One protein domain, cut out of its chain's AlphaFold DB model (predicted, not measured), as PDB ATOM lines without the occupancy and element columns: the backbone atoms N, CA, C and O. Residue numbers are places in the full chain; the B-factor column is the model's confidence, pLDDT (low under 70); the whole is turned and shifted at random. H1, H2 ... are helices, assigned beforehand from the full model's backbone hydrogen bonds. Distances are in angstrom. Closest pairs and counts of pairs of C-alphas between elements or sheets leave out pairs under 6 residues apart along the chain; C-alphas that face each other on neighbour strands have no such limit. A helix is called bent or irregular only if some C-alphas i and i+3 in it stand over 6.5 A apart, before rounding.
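This is residues 166 to 243 of the 251 residues of the protein "Hypothetical protein" of Rotaria sp. Silwood2 (UniProt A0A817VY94). Three separate helices follow one another end to end as an open, twice-cornered chain of rods: H1 and H2 make a wide V at residues 196 to 198, and at residues 219 to 221 the chain turns a second corner into H3, which heads out of the plane of that V. The middle is empty, with no helix touching another, and most of H1, residues 166 to 193, sticks out as a long arm. The printed part has 78 residues with three named helices, in the order H1, H2, H3, and no named strand; the class is all helix. The whole is extended, with a radius of gyration of the C-alphas of 19.2 A, and the C-alphas span 46 by 37 by 34 A along their three main axes.

H1 is residues 166 to 195, the longest helix with 30 residues, and measures 43.3 A from first to last C-alpha. It begins at C-alpha 166 at (-67.698, -47.153, 40.115) and ends at C-alpha 195 at (-27.169, -32.181, 42.471), with x rising along it. H2 is residues 199 to 218, 28.7 A long, and begins at C-alpha 199 at (-17.558, -35.411, 45.558). H3 is residues 222 to 242, 30.4 A long, and ends at C-alpha 242 at (-31.590, -49.253, 19.419).

H1 is neither bent nor irregular, but only just: C-alphas 186 and 189 are 6.2 A apart. A tight link of 3 residues joins H1 to H2. H1 and H2 are only just apart, with their closest C-alphas at 8.2 A. A second tight link of 3 residues joins H2 to H3. H2 and H3 are only just apart too, at 8.1 A. H1 and H3 are apart. Residues 206 to 216 of H2 stand free, and so do residues 229 to 243, of which 229 to 242 belong to H3. In H2 and H3 every O i to N i+4 pair is within hydrogen-bond range; in H1 24 of 26 are.

The two C-alphas farthest apart are those of Asp 166 and Glu 200, at 52.6 A, and the first and last printed C-alphas, of Asp 166 and Glu 243, are 45.1 A apart. The printed part has no cut, and neither link is long. The mean pLDDT of the printed part is 85.5; H1 has a mean of 75, H2 of 93 and H3 of 92. The model's confidence is low, under 70, at residues 166 to 169, 171 and 189.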
ATOM      1  N   ASP A 166     -68.237 -48.464  40.479       64.81
ATOM      2  CA  ASP A 166     -67.698 -47.153  40.115       64.81
ATOM      3  C   ASP A 166     -67.124 -46.397  41.322       64.81
ATOM      4  O   ASP A 166     -65.998 -45.909  41.243       64.81
ATOM      5  N   ALA A 167     -67.800 -46.415  42.475       65.06
ATOM      6  CA  ALA A 167     -67.283 -45.808  43.706       65.06
ATOM      7  C   ALA A 167     -65.991 -46.482  44.219       65.06
ATOM      8  O   ALA A 167     -65.087 -45.810  44.716       65.06
ATOM      9  N   ILE A 168     -65.858 -47.811  44.076       67.50
ATOM     10  CA  ILE A 168     -64.621 -48.535  44.428       67.50
ATOM     11  C   ILE A 168     -63.486 -48.175  43.463       67.50
ATOM     12  O   ILE A 168     -62.347 -47.998  43.897       67.50
ATOM     13  N   ARG A 169     -63.782 -48.043  42.167       69.62
ATOM     14  CA  ARG A 169     -62.801 -47.655  41.147       69.62
ATOM     15  C   ARG A 169     -62.322 -46.214  41.343       69.62
ATOM     16  O   ARG A 169     -61.122 -45.973  41.279       69.62
ATOM     17  N   GLU A 170     -63.219 -45.280  41.645       71.25
ATOM     18  CA  GLU A 170     -62.864 -43.892  41.971       71.25
ATOM     19  C   GLU A 170     -62.031 -43.800  43.256       71.25
ATOM     20  O   GLU A 170     -61.019 -43.102  43.278       71.25
ATOM     21  N   ALA A 171     -62.367 -44.574  44.292       69.75
ATOM     22  CA  ALA A 171     -61.558 -44.650  45.507       69.75
ATOM     23  C   ALA A 171     -60.156 -45.235  45.244       69.75
ATOM     24  O   ALA A 171     -59.166 -44.737  45.778       69.75
ATOM     25  N   GLN A 172     -60.040 -46.262  44.396       72.31
ATOM     26  CA  GLN A 172     -58.747 -46.835  44.006       72.31
ATOM     27  C   GLN A 172     -57.911 -45.870  43.159       72.31
ATOM     28  O   GLN A 172     -56.701 -45.778  43.369       72.31
ATOM     29  N   ASN A 173     -58.547 -45.124  42.255       74.44
ATOM     30  CA  ASN A 173     -57.886 -44.094  41.460       74.44
ATOM     31  C   ASN A 173     -57.397 -42.942  42.348       74.44
ATOM     32  O   ASN A 173     -56.239 -42.552  42.236       74.44
ATOM     33  N   GLY A 174     -58.208 -42.488  43.310       71.38
ATOM     34  CA  GLY A 174     -57.794 -41.480  44.289       71.38
ATOM     35  C   GLY A 174     -56.621 -41.938  45.165       71.38
ATOM     36  O   GLY A 174     -55.692 -41.171  45.410       71.38
ATOM     37  N   ILE A 175     -56.596 -43.212  45.581       78.81
ATOM     38  CA  ILE A 175     -55.456 -43.800  46.312       78.81
ATOM     39  C   ILE A 175     -54.208 -43.874  45.420       78.81
ATOM     40  O   ILE A 175     -53.092 -43.639  45.890       78.81
ATOM     41  N   HIS A 176     -54.369 -44.201  44.137       80.50
ATOM     42  CA  HIS A 176     -53.264 -44.251  43.187       80.50
ATOM     43  C   HIS A 176     -52.675 -42.861  42.922       80.50
ATOM     44  O   HIS A 176     -51.458 -42.706  42.971       80.50
ATOM     45  N   GLU A 177     -53.515 -41.847  42.719       80.38
ATOM     46  CA  GLU A 177     -53.095 -40.454  42.530       80.38
ATOM     47  C   GLU A 177     -52.416 -39.889  43.781       80.38
ATOM     48  O   GLU A 177     -51.342 -39.294  43.685       80.38
ATOM     49  N   GLN A 178     -52.957 -40.153  44.975       81.25
ATOM     50  CA  GLN A 178     -52.294 -39.784  46.231       81.25
ATOM     51  C   GLN A 178     -50.929 -40.462  46.372       81.25
ATOM     52  O   GLN A 178     -49.957 -39.830  46.788       81.25
ATOM     53  N   ARG A 179     -50.824 -41.738  45.991       81.56
ATOM     54  CA  ARG A 179     -49.552 -42.463  45.996       81.56
ATOM     55  C   ARG A 179     -48.565 -41.887  44.979       81.56
ATOM     56  O   ARG A 179     -47.384 -41.791  45.299       81.56
ATOM     57  N   GLN A 180     -49.020 -41.504  43.788       81.88
ATOM     58  CA  GLN A 180     -48.179 -40.863  42.775       81.88
ATOM     59  C   GLN A 180     -47.673 -39.505  43.255       81.88
ATOM     60  O   GLN A 180     -46.466 -39.276  43.239       81.88
ATOM     61  N   SER A 181     -48.558 -38.665  43.794       82.31
ATOM     62  CA  SER A 181     -48.179 -37.369  44.356       82.31
ATOM     63  C   SER A 181     -47.183 -37.519  45.514       82.31
ATOM     64  O   SER A 181     -46.182 -36.810  45.566       82.31
ATOM     65  N   ALA A 182     -47.375 -38.504  46.400       80.38
ATOM     66  CA  ALA A 182     -46.430 -38.792  47.480       80.38
ATOM     67  C   ALA A 182     -45.054 -39.262  46.966       80.38
ATOM     68  O   ALA A 182     -44.025 -38.910  47.541       80.38
ATOM     69  N   ILE A 183     -45.018 -40.042  45.880       81.38
ATOM     70  CA  ILE A 183     -43.768 -40.466  45.236       81.38
ATOM     71  C   ILE A 183     -43.060 -39.260  44.604       81.38
ATOM     72  O   ILE A 183     -41.862 -39.087  44.812       81.38
ATOM     73  N   GLU A 184     -43.779 -38.396  43.889       79.81
ATOM     74  CA  GLU A 184     -43.217 -37.186  43.273       79.81
ATOM     75  C   GLU A 184     -42.658 -36.213  44.318       79.81
ATOM     76  O   GLU A 184     -41.535 -35.722  44.172       79.81
ATOM     77  N   GLN A 185     -43.378 -36.021  45.427       79.88
ATOM     78  CA  GLN A 185     -42.913 -35.223  46.564       79.88
ATOM     79  C   GLN A 185     -41.638 -35.789  47.209       79.88
ATOM     80  O   GLN A 185     -40.862 -35.030  47.783       79.88
ATOM     81  N   GLN A 186     -41.380 -37.098  47.099       75.06
ATOM     82  CA  GLN A 186     -40.128 -37.712  47.554       75.06
ATOM     83  C   GLN A 186     -39.010 -37.672  46.503       75.06
ATOM     84  O   GLN A 186     -37.833 -37.653  46.867       75.06
ATOM     85  N   ILE A 187     -39.330 -37.678  45.207       73.38
ATOM     86  CA  ILE A 187     -38.327 -37.677  44.129       73.38
ATOM     87  C   ILE A 187     -37.624 -36.319  44.030       73.38
ATOM     88  O   ILE A 187     -36.394 -36.286  43.956       73.38
ATOM     89  N   ASN A 188     -38.375 -35.217  44.079       71.56
ATOM     90  CA  ASN A 188     -37.841 -33.860  43.908       71.56
ATOM     91  C   ASN A 188     -36.731 -33.486  44.915       71.56
ATOM     92  O   ASN A 188     -35.627 -33.157  44.477       71.56
ATOM     93  N   PRO A 189     -36.923 -33.617  46.244       69.06
ATOM     94  CA  PRO A 189     -35.867 -33.290  47.206       69.06
ATOM     95  C   PRO A 189     -34.670 -34.247  47.107       69.06
ATOM     96  O   PRO A 189     -33.531 -33.861  47.361       69.06
ATOM     97  N   ASN A 190     -34.891 -35.502  46.698       73.12
ATOM     98  CA  ASN A 190     -33.800 -36.448  46.467       73.12
ATOM     99  C   ASN A 190     -32.956 -36.070  45.242       73.12
ATOM    100  O   ASN A 190     -31.744 -36.268  45.271       73.12
ATOM    101  N   GLN A 191     -33.556 -35.506  44.189       73.56
ATOM    102  CA  GLN A 191     -32.805 -34.985  43.045       73.56
ATOM    103  C   GLN A 191     -31.970 -33.760  43.422       73.56
ATOM    104  O   GLN A 191     -30.786 -33.723  43.095       73.56
ATOM    105  N   GLU A 192     -32.532 -32.801  44.160       74.19
ATOM    106  CA  GLU A 192     -31.789 -31.613  44.607       74.19
ATOM    107  C   GLU A 192     -30.605 -31.980  45.515       74.19
ATOM    108  O   GLU A 192     -29.497 -31.467  45.345       74.19
ATOM    109  N   ASN A 193     -30.796 -32.952  46.413       75.25
ATOM    110  CA  ASN A 193     -29.720 -33.481  47.254       75.25
ATOM    111  C   ASN A 193     -28.616 -34.192  46.452       75.25
ATOM    112  O   ASN A 193     -27.461 -34.179  46.870       75.25
ATOM    113  N   LEU A 194     -28.944 -34.803  45.307       76.62
ATOM    114  CA  LEU A 194     -27.962 -35.429  44.412       76.62
ATOM    115  C   LEU A 194     -27.190 -34.399  43.576       76.62
ATOM    116  O   LEU A 194     -26.025 -34.635  43.262       76.62
ATOM    117  N   VAL A 195     -27.817 -33.275  43.218       81.12
ATOM    118  CA  VAL A 195     -27.169 -32.181  42.471       81.12
ATOM    119  C   VAL A 195     -26.195 -31.409  43.362       81.12
ATOM    120  O   VAL A 195     -25.106 -31.060  42.917       81.12
ATOM    121  N   ASN A 196     -26.546 -31.216  44.634       86.19
ATOM    122  CA  ASN A 196     -25.722 -30.503  45.615       86.19
ATOM    123  C   ASN A 196     -24.747 -31.423  46.384       86.19
ATOM    124  O   ASN A 196     -24.135 -31.011  47.372       86.19
ATOM    125  N   GLU A 197     -24.603 -32.681  45.960       84.62
ATOM    126  CA  GLU A 197     -23.748 -33.674  46.614       84.62
ATOM    127  C   GLU A 197     -22.259 -33.335  46.416       84.62
ATOM    128  O   GLU A 197     -21.773 -33.182  45.294       84.62
ATOM    129  N   THR A 198     -21.489 -33.270  47.508       91.88
ATOM    130  CA  THR A 198     -20.028 -33.136  47.418       91.88
ATOM    131  C   THR A 198     -19.402 -34.404  46.830       91.88
ATOM    132  O   THR A 198     -19.918 -35.514  46.991       91.88
ATOM    133  N   ALA A 199     -18.243 -34.272  46.177       92.00
ATOM    134  CA  ALA A 199     -17.558 -35.411  45.558       92.00
ATOM    135  C   ALA A 199     -17.289 -36.561  46.550       92.00
ATOM    136  O   ALA A 199     -17.410 -37.729  46.181       92.00
ATOM    137  N   GLU A 200     -16.985 -36.242  47.810       90.69
ATOM    138  CA  GLU A 200     -16.735 -37.240  48.853       90.69
ATOM    139  C   GLU A 200     -18.015 -37.973  49.279       90.69
ATOM    140  O   GLU A 200     -18.038 -39.204  49.330       90.69
ATOM    141  N   HIS A 201     -19.121 -37.250  49.478       91.31
ATOM    142  CA  HIS A 201     -20.420 -37.872  49.750       91.31
ATOM    143  C   HIS A 201     -20.861 -38.778  48.595       91.31
ATOM    144  O   HIS A 201     -21.288 -39.909  48.836       91.31
ATOM    145  N   ARG A 202     -20.626 -38.352  47.346       91.06
ATOM    146  CA  ARG A 202     -20.891 -39.162  46.152       91.06
ATOM    147  C   ARG A 202     -20.098 -40.463  46.154       91.06
ATOM    148  O   ARG A 202     -20.661 -41.519  45.858       91.06
ATOM    149  N   ARG A 203     -18.806 -40.421  46.499       92.94
ATOM    150  CA  ARG A 203     -17.969 -41.630  46.602       92.94
ATOM    151  C   ARG A 203     -18.494 -42.575  47.674       92.94
ATOM    152  O   ARG A 203     -18.694 -43.753  47.386       92.94
ATOM    153  N   ILE A 204     -18.794 -42.060  48.865       94.44
ATOM    154  CA  ILE A 204     -19.336 -42.855  49.975       94.44
ATOM    155  C   ILE A 204     -20.675 -43.495  49.589       94.44
ATOM    156  O   ILE A 204     -20.900 -44.676  49.860       94.44
ATOM    157  N   ARG A 205     -21.572 -42.748  48.934       94.25
ATOM    158  CA  ARG A 205     -22.876 -43.254  48.487       94.25
ATOM    159  C   ARG A 205     -22.733 -44.371  47.455       94.25
ATOM    160  O   ARG A 205     -23.402 -45.397  47.590       94.25
ATOM    161  N   LEU A 206     -21.863 -44.195  46.458       94.38
ATOM    162  CA  LEU A 206     -21.587 -45.211  45.438       94.38
ATOM    163  C   LEU A 206     -20.941 -46.465  46.041       94.38
ATOM    164  O   LEU A 206     -21.333 -47.575  45.688       94.38
ATOM    165  N   GLU A 207     -20.019 -46.311  46.991       95.25
ATOM    166  CA  GLU A 207     -19.381 -47.449  47.661       95.25
ATOM    167  C   GLU A 207     -20.388 -48.231  48.519       95.25
ATOM    168  O   GLU A 207     -20.500 -49.451  48.399       95.25
ATOM    169  N   LYS A 208     -21.231 -47.538  49.299       96.31
ATOM    170  CA  LYS A 208     -22.342 -48.173  50.034       96.31
ATOM    171  C   LYS A 208     -23.327 -48.875  49.099       96.31
ATOM    172  O   LYS A 208     -23.887 -49.913  49.450       96.31
ATOM    173  N   GLN A 209     -23.585 -48.315  47.918       94.81
ATOM    174  CA  GLN A 209     -24.432 -48.957  46.914       94.81
ATOM    175  C   GLN A 209     -23.787 -50.243  46.387       94.81
ATOM    176  O   GLN A 209     -24.429 -51.290  46.412       94.81
ATOM    177  N   LYS A 210     -22.504 -50.194  46.021       94.94
ATOM    178  CA  LYS A 210     -21.735 -51.354  45.560       94.94
ATOM    179  C   LYS A 210     -21.707 -52.482  46.595       94.94
ATOM    180  O   LYS A 210     -21.929 -53.635  46.237       94.94
ATOM    181  N   GLN A 211     -21.498 -52.160  47.873       94.56
ATOM    182  CA  GLN A 211     -21.507 -53.142  48.964       94.56
ATOM    183  C   GLN A 211     -22.873 -53.821  49.126       94.56
ATOM    184  O   GLN A 211     -22.948 -55.043  49.270       94.56
ATOM    185  N   ARG A 212     -23.968 -53.051  49.048       94.19
ATOM    186  CA  ARG A 212     -25.329 -53.610  49.082       94.19
ATOM    187  C   ARG A 212     -25.592 -54.517  47.886       94.19
ATOM    188  O   ARG A 212     -26.098 -55.619  48.071       94.19
ATOM    189  N   ASP A 213     -25.197 -54.100  46.689       94.06
ATOM    190  CA  ASP A 213     -25.358 -54.908  45.480       94.06
ATOM    191  C   ASP A 213     -24.549 -56.208  45.552       94.06
ATOM    192  O   ASP A 213     -25.034 -57.260  45.141       94.06
ATOM    193  N   GLN A 214     -23.339 -56.162  46.110       94.25
ATOM    194  CA  GLN A 214     -22.511 -57.347  46.321       94.25
ATOM    195  C   GLN A 214     -23.150 -58.317  47.322       94.25
ATOM    196  O   GLN A 214     -23.255 -59.505  47.021       94.25
ATOM    197  N   SER A 215     -23.627 -57.815  48.464       94.12
ATOM    198  CA  SER A 215     -24.324 -58.619  49.477       94.12
ATOM    199  C   SER A 215     -25.623 -59.234  48.936       94.12
ATOM    200  O   SER A 215     -25.910 -60.416  49.134       94.12
ATOM    201  N   ASN A 216     -26.391 -58.466  48.159       93.38
ATOM    202  CA  ASN A 216     -27.601 -58.963  47.509       93.38
ATOM    203  C   ASN A 216     -27.291 -60.080  46.503       93.38
ATOM    204  O   ASN A 216     -28.044 -61.045  46.424       93.38
ATOM    205  N   ARG A 217     -26.178 -59.978  45.761       90.88
ATOM    206  CA  ARG A 217     -25.737 -61.016  44.812       90.88
ATOM    207  C   ARG A 217     -25.239 -62.279  45.508       90.88
ATOM    208  O   ARG A 217     -25.489 -63.365  44.998       90.88
ATOM    209  N   SER A 218     -24.541 -62.165  46.640       90.62
ATOM    210  CA  SER A 218     -24.058 -63.342  47.377       90.62
ATOM    211  C   SER A 218     -25.191 -64.130  48.034       90.62
ATOM    212  O   SER A 218     -25.087 -65.343  48.161       90.62
ATOM    213  N   ASN A 219     -26.281 -63.450  48.404       93.50
ATOM    214  CA  ASN A 219     -27.455 -64.054  49.042       93.50
ATOM    215  C   ASN A 219     -28.593 -64.364  48.047       93.50
ATOM    216  O   ASN A 219     -29.720 -64.661  48.449       93.50
ATOM    217  N   GLU A 220     -28.333 -64.256  46.742       92.94
ATOM    218  CA  GLU A 220     -29.326 -64.474  45.691       92.94
ATOM    219  C   GLU A 220     -29.633 -65.975  45.528       92.94
ATOM    220  O   GLU A 220     -28.730 -66.810  45.467       92.94
ATOM    221  N   THR A 221     -30.914 -66.337  45.410       95.75
ATOM    222  CA  THR A 221     -31.306 -67.714  45.071       95.75
ATOM    223  C   THR A 221     -31.033 -68.008  43.593       95.75
ATOM    224  O   THR A 221     -31.063 -67.109  42.752       95.75
ATOM    225  N   ASN A 222     -30.833 -69.281  43.239       95.31
ATOM    226  CA  ASN A 222     -30.567 -69.677  41.847       95.31
ATOM    227  C   ASN A 222     -31.658 -69.212  40.863       95.31
ATOM    228  O   ASN A 222     -31.336 -68.783  39.757       95.31
ATOM    229  N   GLU A 223     -32.927 -69.227  41.279       95.50
ATOM    230  CA  GLU A 223     -34.042 -68.772  40.439       95.50
ATOM    231  C   GLU A 223     -33.969 -67.265  40.159       95.50
ATOM    232  O   GLU A 223     -34.037 -66.829  39.009       95.50
ATOM    233  N   LYS A 224     -33.724 -66.454  41.199       94.44
ATOM    234  CA  LYS A 224     -33.540 -65.002  41.047       94.44
ATOM    235  C   LYS A 224     -32.338 -64.687  40.155       94.44
ATOM    236  O   LYS A 224     -32.448 -63.852  39.257       94.44
ATOM    237  N   ARG A 225     -31.241 -65.438  40.316       93.56
ATOM    238  CA  ARG A 225     -30.040 -65.312  39.482       93.56
ATOM    239  C   ARG A 225     -30.337 -65.569  38.005       93.56
ATOM    240  O   ARG A 225     -29.847 -64.823  37.156       93.56
ATOM    241  N   LYS A 226     -31.125 -66.602  37.692       94.75
ATOM    242  CA  LYS A 226     -31.521 -66.935  36.316       94.75
ATOM    243  C   LYS A 226     -32.345 -65.805  35.693       94.75
ATOM    244  O   LYS A 226     -31.969 -65.304  34.636       94.75
ATOM    245  N   ILE A 227     -33.376 -65.334  36.398       96.62
ATOM    246  CA  ILE A 227     -34.227 -64.216  35.959       96.62
ATOM    247  C   ILE A 227     -33.393 -62.948  35.725       96.62
ATOM    248  O   ILE A 227     -33.553 -62.258  34.718       96.62
ATOM    249  N   ARG A 228     -32.459 -62.632  36.631       96.00
ATOM    250  CA  ARG A 228     -31.576 -61.466  36.502       96.00
ATOM    251  C   ARG A 228     -30.702 -61.539  35.245       96.00
ATOM    252  O   ARG A 228     -30.573 -60.531  34.551       96.00
ATOM    253  N   LEU A 229     -30.100 -62.697  34.964       94.69
ATOM    254  CA  LEU A 229     -29.269 -62.907  33.771       94.69
ATOM    255  C   LEU A 229     -30.091 -62.829  32.480       94.69
ATOM    256  O   LEU A 229     -29.657 -62.206  31.513       94.69
ATOM    257  N   GLU A 230     -31.296 -63.395  32.475       95.75
ATOM    258  CA  GLU A 230     -32.205 -63.316  31.332       95.75
ATOM    259  C   GLU A 230     -32.622 -61.869  31.037       95.75
ATOM    260  O   GLU A 230     -32.462 -61.394  29.910       95.75
ATOM    261  N   ASN A 231     -33.028 -61.117  32.064       95.38
ATOM    262  CA  ASN A 231     -33.346 -59.694  31.941       95.38
ATOM    263  C   ASN A 231     -32.145 -58.872  31.446       95.38
ATOM    264  O   ASN A 231     -32.302 -57.950  30.643       95.38
ATOM    265  N   GLN A 232     -30.930 -59.195  31.900       93.81
ATOM    266  CA  GLN A 232     -29.707 -58.539  31.435       93.81
ATOM    267  C   GLN A 232     -29.445 -58.811  29.945       93.81
ATOM    268  O   GLN A 232     -29.109 -57.885  29.200       93.81
ATOM    269  N   ASN A 233     -29.643 -60.049  29.491       90.62
ATOM    270  CA  ASN A 233     -29.500 -60.417  28.083       90.62
ATOM    271  C   ASN A 233     -30.538 -59.708  27.205       90.62
ATOM    272  O   ASN A 233     -30.178 -59.152  26.165       90.62
ATOM    273  N   GLN A 234     -31.801 -59.654  27.638       92.38
ATOM    274  CA  GLN A 234     -32.865 -58.949  26.918       92.38
ATOM    275  C   GLN A 234     -32.571 -57.448  26.788       92.38
ATOM    276  O   GLN A 234     -32.680 -56.895  25.694       92.38
ATOM    277  N   ARG A 235     -32.116 -56.796  27.869       90.44
ATOM    278  CA  ARG A 235     -31.693 -55.385  27.831       90.44
ATOM    279  C   ARG A 235     -30.528 -55.166  26.875       90.44
ATOM    280  O   ARG A 235     -30.574 -54.251  26.066       90.44
ATOM    281  N   THR A 236     -29.513 -56.026  26.926       88.06
ATOM    282  CA  THR A 236     -28.344 -55.928  26.036       88.06
ATOM    283  C   THR A 236     -28.753 -56.078  24.571       88.06
ATOM    284  O   THR A 236     -28.276 -55.337  23.717       88.06
ATOM    285  N   LYS A 237     -29.677 -56.999  24.276       89.56
ATOM    286  CA  LYS A 237     -30.231 -57.180  22.932       89.56
ATOM    287  C   LYS A 237     -31.021 -55.950  22.475       89.56
ATOM    288  O   LYS A 237     -30.795 -55.483  21.367       89.56
ATOM    289  N   SER A 238     -31.895 -55.414  23.327       89.25
ATOM    290  CA  SER A 238     -32.675 -54.203  23.032       89.25
ATOM    291  C   SER A 238     -31.772 -52.988  22.792       89.25
ATOM    292  O   SER A 238     -31.943 -52.279  21.808       89.25
ATOM    293  N   ASN A 239     -30.741 -52.800  23.621       87.69
ATOM    294  CA  ASN A 239     -29.779 -51.712  23.454       87.69
ATOM    295  C   ASN A 239     -29.038 -51.811  22.118       87.69
ATOM    296  O   ASN A 239     -28.980 -50.823  21.403       87.69
ATOM    297  N   ARG A 240     -28.556 -53.002  21.735       83.56
ATOM    298  CA  ARG A 240     -27.895 -53.214  20.433       83.56
ATOM    299  C   ARG A 240     -28.808 -52.940  19.240       83.56
ATOM    300  O   ARG A 240     -28.327 -52.518  18.200       83.56
ATOM    301  N   LEU A 241     -30.108 -53.208  19.371       83.00
ATOM    302  CA  LEU A 241     -31.086 -52.909  18.321       83.00
ATOM    303  C   LEU A 241     -31.382 -51.407  18.218       83.00
ATOM    304  O   LEU A 241     -31.654 -50.918  17.128       83.00
ATOM    305  N   ASN A 242     -31.313 -50.688  19.341       81.81
ATOM    306  CA  ASN A 242     -31.590 -49.253  19.419       81.81
ATOM    307  C   ASN A 242     -30.327 -48.382  19.312       81.81
ATOM    308  O   ASN A 242     -30.422 -47.154  19.364       81.81
ATOM    309  N   GLU A 243     -29.144 -48.986  19.183       77.50
ATOM    310  CA  GLU A 243     -27.902 -48.266  18.921       77.50
ATOM    311  C   GLU A 243     -27.993 -47.618  17.537       77.50
ATOM    312  O   GLU A 243     -28.015 -48.275  16.495       77.50
TER     313      GLU A 243